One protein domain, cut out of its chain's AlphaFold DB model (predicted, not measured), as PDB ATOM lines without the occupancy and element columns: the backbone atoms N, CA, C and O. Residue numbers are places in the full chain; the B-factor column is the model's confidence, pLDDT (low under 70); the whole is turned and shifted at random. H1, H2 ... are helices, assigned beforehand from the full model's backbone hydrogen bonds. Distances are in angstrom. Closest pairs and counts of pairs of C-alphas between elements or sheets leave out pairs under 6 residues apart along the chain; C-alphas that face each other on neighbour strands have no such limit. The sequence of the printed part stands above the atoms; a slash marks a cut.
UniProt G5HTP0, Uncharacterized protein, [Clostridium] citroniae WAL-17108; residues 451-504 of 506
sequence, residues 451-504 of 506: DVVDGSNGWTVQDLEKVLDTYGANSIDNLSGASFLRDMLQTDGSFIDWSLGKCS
ATOM      1  N   ASP A 451     276.435 147.475 253.082       79.62
ATOM      2  CA  ASP A 451     277.350 147.688 251.962       79.62
ATOM      3  C   ASP A 451     278.415 148.758 252.237       79.62
ATOM      4  O   ASP A 451     279.509 148.675 251.686       79.62
ATOM      5  N   VAL A 452     278.125 149.728 253.109       79.12
ATOM      6  CA  VAL A 452     279.068 150.791 253.494       79.12
ATOM      7  C   VAL A 452     280.060 150.294 254.545       79.12
ATOM      8  O   VAL A 452     281.227 150.676 254.529       79.12
ATOM      9  N   VAL A 453     279.619 149.429 255.465       76.62
ATOM     10  CA  VAL A 453     280.483 148.901 256.535       76.62
ATOM     11  C   VAL A 453     281.387 147.752 256.084       76.62
ATOM     12  O   VAL A 453     282.387 147.510 256.752       76.62
ATOM     13  N   ASP A 454     281.051 147.049 254.993       72.31
ATOM     14  CA  ASP A 454     281.802 145.926 254.386       72.31
ATOM     15  C   ASP A 454     282.439 144.949 255.403       72.31
ATOM     16  O   ASP A 454     283.596 144.543 255.304       72.31
ATOM     17  N   GLY A 455     281.692 144.595 256.455       69.44
ATOM     18  CA  GLY A 455     282.161 143.673 257.497       69.44
ATOM     19  C   GLY A 455     283.209 144.239 258.467       69.44
ATOM     20  O   GLY A 455     283.797 143.470 259.229       69.44
ATOM     21  N   SER A 456     283.447 145.554 258.474       70.31
ATOM     22  CA  SER A 456     284.239 146.215 259.512       70.31
ATOM     23  C   SER A 456     283.479 146.262 260.840       70.31
ATOM     24  O   SER A 456     282.298 146.599 260.884       70.31
ATOM     25  N   ASN A 457     284.178 145.982 261.943       70.50
ATOM     26  CA  ASN A 457     283.625 146.044 263.304       70.50
ATOM     27  C   ASN A 457     283.710 147.452 263.932       70.50
ATOM     28  O   ASN A 457     283.474 147.605 265.127       70.50
ATOM     29  N   GLY A 458     284.094 148.468 263.156       72.38
ATOM     30  CA  GLY A 458     284.197 149.861 263.594       72.38
ATOM     31  C   GLY A 458     284.811 150.755 262.516       72.38
ATOM     32  O   GLY A 458     285.448 150.258 261.586       72.38
ATOM     33  N   TRP A 459     284.614 152.066 262.632       74.56
ATOM     34  CA  TRP A 459     285.161 153.070 261.715       74.56
ATOM     35  C   TRP A 459     286.112 154.012 262.445       74.56
ATOM     36  O   TRP A 459     285.889 154.376 263.598       74.56
ATOM     37  N   THR A 460     287.167 154.422 261.750       77.94
ATOM     38  CA  THR A 460     287.997 155.569 262.134       77.94
ATOM     39  C   THR A 460     287.457 156.855 261.498       77.94
ATOM     40  O   THR A 460     286.647 156.800 260.571       77.94
ATOM     41  N   VAL A 461     287.945 158.023 261.929       76.69
ATOM     42  CA  VAL A 461     287.639 159.302 261.250       76.69
ATOM     43  C   VAL A 461     288.048 159.246 259.771       76.69
ATOM     44  O   VAL A 461     287.327 159.747 258.919       76.69
ATOM     45  N   GLN A 462     289.139 158.554 259.429       78.50
ATOM     46  CA  GLN A 462     289.564 158.380 258.035       78.50
ATOM     47  C   GLN A 462     288.621 157.477 257.229       78.50
ATOM     48  O   GLN A 462     288.532 157.605 256.010       78.50
ATOM     49  N   ASP A 463     287.931 156.534 257.871       80.56
ATOM     50  CA  ASP A 463     286.913 155.728 257.192       80.56
ATOM     51  C   ASP A 463     285.646 156.550 256.953       80.56
ATOM     52  O   ASP A 463     285.080 156.484 255.864       80.56
ATOM     53  N   LEU A 464     285.276 157.409 257.910       79.75
ATOM     54  CA  LEU A 464     284.219 158.402 257.732       79.75
ATOM     55  C   LEU A 464     284.534 159.366 256.575       79.75
ATOM     56  O   LEU A 464     283.676 159.597 255.725       79.75
ATOM     57  N   GLU A 465     285.769 159.873 256.482       80.62
ATOM     58  CA  GLU A 465     286.222 160.712 255.361       80.62
ATOM     59  C   GLU A 465     286.039 160.006 254.011       80.62
ATOM     60  O   GLU A 465     285.485 160.592 253.084       80.62
ATOM     61  N   LYS A 466     286.408 158.722 253.900       83.81
ATOM     62  CA  LYS A 466     286.208 157.947 252.659       83.81
ATOM     63  C   LYS A 466     284.734 157.813 252.285       83.81
ATOM     64  O   LYS A 466     284.408 157.839 251.096       83.81
ATOM     65  N   VAL A 467     283.850 157.639 253.268       82.38
ATOM     66  CA  VAL A 467     282.398 157.579 253.038       82.38
ATOM     67  C   VAL A 467     281.909 158.917 252.484       82.38
ATOM     68  O   VAL A 467     281.238 158.939 251.450       82.38
ATOM     69  N   LEU A 468     282.313 160.031 253.096       83.50
ATOM     70  CA  LEU A 468     281.952 161.375 252.642       83.50
ATOM     71  C   LEU A 468     282.518 161.695 251.247       83.50
ATOM     72  O   LEU A 468     281.811 162.281 250.429       83.50
ATOM     73  N   ASP A 469     283.742 161.259 250.936       86.69
ATOM     74  CA  ASP A 469     284.356 161.411 249.609       86.69
ATOM     75  C   ASP A 469     283.636 160.584 248.532       86.69
ATOM     76  O   ASP A 469     283.520 161.009 247.380       86.69
ATOM     77  N   THR A 470     283.147 159.395 248.896       86.81
ATOM     78  CA  THR A 470     282.504 158.458 247.962       86.81
ATOM     79  C   THR A 470     281.053 158.839 247.677       86.81
ATOM     80  O   THR A 470     280.624 158.821 246.522       86.81
ATOM     81  N   TYR A 471     280.292 159.177 248.719       83.81
ATOM     82  CA  TYR A 471     278.840 159.367 248.648       83.81
ATOM     83  C   TYR A 471     278.409 160.840 248.776       83.81
ATOM     84  O   TYR A 471     277.244 161.164 248.544       83.81
ATOM     85  N   GLY A 472     279.341 161.746 249.083       82.25
ATOM     86  CA  GLY A 472     279.109 163.180 249.254       82.25
ATOM     87  C   GLY A 472     278.813 163.582 250.702       82.25
ATOM     88  O   GLY A 472     278.406 162.769 251.527       82.25
ATOM     89  N   ALA A 473     278.966 164.873 251.013       73.50
ATOM     90  CA  ALA A 473     278.814 165.409 252.374       73.50
ATOM     91  C   ALA A 473     277.404 165.241 252.981       73.50
ATOM     92  O   ALA A 473     277.259 165.244 254.196       73.50
ATOM     93  N   ASN A 474     276.376 165.058 252.144       74.75
ATOM     94  CA  ASN A 474     274.988 164.843 252.573       74.75
ATOM     95  C   ASN A 474     274.631 163.350 252.709       74.75
ATOM     96  O   ASN A 474     273.457 163.008 252.795       74.75
ATOM     97  N   SER A 475     275.621 162.452 252.643       75.75
ATOM     98  CA  SER A 475     275.408 161.000 252.755       75.75
ATOM     99  C   SER A 475     275.114 160.533 254.178       75.75
ATOM    100  O   SER A 475     274.688 159.396 254.368       75.75
ATOM    101  N   ILE A 476     275.312 161.409 255.166       75.50
ATOM    102  CA  ILE A 476     275.027 161.142 256.570       75.50
ATOM    103  C   ILE A 476     273.885 162.042 256.995       75.50
ATOM    104  O   ILE A 476     274.006 163.269 257.019       75.50
ATOM    105  N   ASP A 477     272.772 161.407 257.326       72.94
ATOM    106  CA  ASP A 477     271.611 162.114 257.827       72.94
ATOM    107  C   ASP A 477     271.906 162.697 259.219       72.94
ATOM    108  O   ASP A 477     272.630 162.100 260.017       72.94
ATOM    109  N   ASN A 478     271.364 163.879 259.512       66.88
ATOM    110  CA  ASN A 478     271.522 164.596 260.790       66.88
ATOM    111  C   ASN A 478     272.958 164.987 261.223       66.88
ATOM    112  O   ASN A 478     273.130 165.560 262.304       66.88
ATOM    113  N   LEU A 479     273.991 164.774 260.399       71.88
ATOM    114  CA  LEU A 479     275.365 165.182 260.717       71.88
ATOM    115  C   LEU A 479     275.717 166.532 260.078       71.88
ATOM    116  O   LEU A 479     276.376 166.617 259.043       71.88
ATOM    117  N   SER A 480     275.296 167.624 260.717       73.62
ATOM    118  CA  SER A 480     275.804 168.953 260.357       73.62
ATOM    119  C   SER A 480     277.287 169.092 260.736       73.62
ATOM    120  O   SER A 480     277.754 168.440 261.671       73.62
ATOM    121  N   GLY A 481     278.031 169.994 260.086       74.44
ATOM    122  CA  GLY A 481     279.426 170.264 260.471       74.44
ATOM    123  C   GLY A 481     279.579 170.722 261.931       74.44
ATOM    124  O   GLY A 481     280.572 170.401 262.578       74.44
ATOM    125  N   ALA A 482     278.571 171.414 262.476       75.06
ATOM    126  CA  ALA A 482     278.529 171.792 263.886       75.06
ATOM    127  C   ALA A 482     278.258 170.585 264.802       75.06
ATOM    128  O   ALA A 482     278.909 170.458 265.837       75.06
ATOM    129  N   SER A 483     277.344 169.690 264.406       73.88
ATOM    130  CA  SER A 483     277.074 168.433 265.119       73.88
ATOM    131  C   SER A 483     278.337 167.575 265.180       73.88
ATOM    132  O   SER A 483     278.740 167.164 266.259       73.88
ATOM    133  N   PHE A 484     279.019 167.406 264.045       76.00
ATOM    134  CA  PHE A 484     280.262 166.643 263.965       76.00
ATOM    135  C   PHE A 484     281.356 167.208 264.879       76.00
ATOM    136  O   PHE A 484     281.980 166.462 265.631       76.00
ATOM    137  N   LEU A 485     281.569 168.530 264.858       74.44
ATOM    138  CA  LEU A 485     282.548 169.173 265.735       74.44
ATOM    139  C   LEU A 485     282.201 168.977 267.216       74.44
ATOM    140  O   LEU A 485     283.089 168.699 268.017       74.44
ATOM    141  N   ARG A 486     280.922 169.114 267.584       74.94
ATOM    142  CA  ARG A 486     280.454 168.887 268.958       74.94
ATOM    143  C   ARG A 486     280.730 167.454 269.408       74.94
ATOM    144  O   ARG A 486     281.291 167.272 270.483       74.94
ATOM    145  N   ASP A 487     280.385 166.469 268.587       74.75
ATOM    146  CA  ASP A 487     280.575 165.055 268.916       74.75
ATOM    147  C   ASP A 487     282.077 164.730 269.053       74.75
ATOM    148  O   ASP A 487     282.505 164.075 270.004       74.75
ATOM    149  N   MET A 488     282.919 165.277 268.170       72.69
ATOM    150  CA  MET A 488     284.379 165.166 268.276       72.69
ATOM    151  C   MET A 488     284.931 165.742 269.588       72.69
ATOM    152  O   MET A 488     285.718 165.081 270.260       72.69
ATOM    153  N   LEU A 489     284.485 166.935 269.991       68.38
ATOM    154  CA  LEU A 489     284.909 167.563 271.250       68.38
ATOM    155  C   LEU A 489     284.461 166.785 272.502       68.38
ATOM    156  O   LEU A 489     285.088 166.916 273.550       68.38
ATOM    157  N   GLN A 490     283.382 166.001 272.413       66.69
ATOM    158  CA  GLN A 490     282.881 165.165 273.512       66.69
ATOM    159  C   GLN A 490     283.569 163.795 273.587       66.69
ATOM    160  O   GLN A 490     283.712 163.238 274.672       66.69
ATOM    161  N   THR A 491     283.981 163.246 272.444       64.50
ATOM    162  CA  THR A 491     284.591 161.908 272.349       64.50
ATOM    163  C   THR A 491     286.099 161.901 272.585       64.50
ATOM    164  O   THR A 491     286.634 160.877 273.014       64.50
ATOM    165  N   ASP A 492     286.784 163.023 272.348       61.41
ATOM    166  CA  ASP A 492     288.229 163.130 272.524       61.41
ATOM    167  C   ASP A 492     288.631 164.435 273.227       61.41
ATOM    168  O   ASP A 492     288.628 165.527 272.655       61.41
ATOM    169  N   GLY A 493     289.025 164.308 274.497       60.41
ATOM    170  CA  GLY A 493     289.558 165.416 275.290       60.41
ATOM    171  C   GLY A 493     290.963 165.861 274.870       60.41
ATOM    172  O   GLY A 493     291.466 166.830 275.431       60.41
ATOM    173  N   SER A 494     291.613 165.190 273.907       65.88
ATOM    174  CA  SER A 494     292.967 165.529 273.442       65.88
ATOM    175  C   SER A 494     293.079 166.951 272.885       65.88
ATOM    176  O   SER A 494     294.139 167.572 272.983       65.88
ATOM    177  N   PHE A 495     291.975 167.496 272.372       66.88
ATOM    178  CA  PHE A 495     291.912 168.846 271.822       66.88
ATOM    179  C   PHE A 495     291.686 169.929 272.884       66.88
ATOM    180  O   PHE A 495     291.723 171.112 272.542       66.88
ATOM    181  N   ILE A 496     291.442 169.563 274.151       69.94
ATOM    182  CA  ILE A 496     291.076 170.492 275.229       69.94
ATOM    183  C   ILE A 496     292.014 170.321 276.430       69.94
ATOM    184  O   ILE A 496     291.972 169.333 277.159       69.94
ATOM    185  N   ASP A 497     292.814 171.348 276.709       71.44
ATOM    186  CA  ASP A 497     293.510 171.476 277.987       71.44
ATOM    187  C   ASP A 497     292.568 172.123 279.010       71.44
ATOM    188  O   ASP A 497     292.460 173.351 279.105       71.44
ATOM    189  N   TRP A 498     291.890 171.280 279.791       66.75
ATOM    190  CA  TRP A 498     290.957 171.698 280.842       66.75
ATOM    191  C   TRP A 498     291.618 172.515 281.956       66.75
ATOM    192  O   TRP A 498     290.962 173.347 282.578       66.75
ATOM    193  N   SER A 499     292.918 172.325 282.193       65.25
ATOM    194  CA  SER A 499     293.648 173.055 283.235       65.25
ATOM    195  C   SER A 499     293.972 174.492 282.818       65.25
ATOM    196  O   SER A 499     293.986 175.400 283.650       65.25
ATOM    197  N   LEU A 500     294.210 174.706 281.521       74.19
ATOM    198  CA  LEU A 500     294.521 176.014 280.945       74.19
ATOM    199  C   LEU A 500     293.314 176.699 280.294       74.19
ATOM    200  O   LEU A 500     293.427 177.872 279.929       74.19
ATOM    201  N   GLY A 501     292.197 175.988 280.121       71.88
ATOM    202  CA  GLY A 501     291.017 176.473 279.405       71.88
ATOM    203  C   GLY A 501     291.317 176.791 277.937       71.88
ATOM    204  O   GLY A 501     290.884 177.826 277.432       71.88
ATOM    205  N   LYS A 502     292.127 175.960 277.267       73.81
ATOM    206  CA  LYS A 502     292.563 176.177 275.877       73.81
ATOM    207  C   LYS A 502     292.234 174.981 274.998       73.81
ATOM    208  O   LYS A 502     292.422 173.850 275.428       73.81
ATOM    209  N   CYS A 503     291.859 175.254 273.749       72.12
ATOM    210  CA  CYS A 503     291.711 174.227 272.721       72.12
ATOM    211  C   CYS A 503     292.823 174.327 271.667       72.12
ATOM    212  O   CYS A 503     293.245 175.433 271.316       72.12
ATOM    213  N   SER A 504     293.275 173.186 271.149       75.44
ATOM    214  CA  SER A 504     294.202 173.078 270.016       75.44
ATOM    215  C   SER A 504     293.710 171.978 269.080       75.44
ATOM    216  O   SER A 504     293.218 170.964 269.553       75.44
TER     217      SER A 504
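What this domain is: This is residues 451 to 504 of the 506 residues of an uncharacterized protein of [Clostridium] citroniae WAL-17108 (UniProt G5HTP0). Two short helices, H1 and H2, form the sides of a loose, open U, running in nearly opposite directions, with the link of residues 472 to 480 joining them and a tail at either end. Residues 454 to 460, before H1, stick out, and so do residues 497 to 502, where the last stretch folds back on itself. The printed part has 54 residues, with two named helices in the order H1, H2 and no named strand; the class is all helix, though the helices hold 22 of the 54 residues, under half. The whole is loose, with a radius of gyration of the C-alphas of 14.0 A, and elongated, spanning 44 by 23 by 15 A.

Where its parts are: The printed part begins at Asp 451, with its C-alpha at (277.350, 147.688, 251.962). H1, residues 461 to 471, begins with C-alpha 461 at (287.639, 159.302, 261.250) and measures 15.4 A from first to last C-alpha. H2, residues 481 to 491, also measures 15.4 A and ends with C-alpha 491 at (284.591, 161.908, 272.349).

How they stand to each other: H1 and H2 are apart, with no C-alpha of the one within 8 A of the other. Nine residues make the short link between them. In both helices every O i to N i+4 pair is within hydrogen-bond range. After H2, residues 496 to 497 form a short antiparallel pairing with residues 502 to 503.

The domain as a whole: The C-alphas of Asp 451 and Leu 500 are the two farthest apart, at 44.0 A. The printed part has no cut. Residues 492 to 504 hold no named element. The mean pLDDT of the printed part is 74.2; residues 455, 478, 489 to 496 and 498 to 499 are under 70.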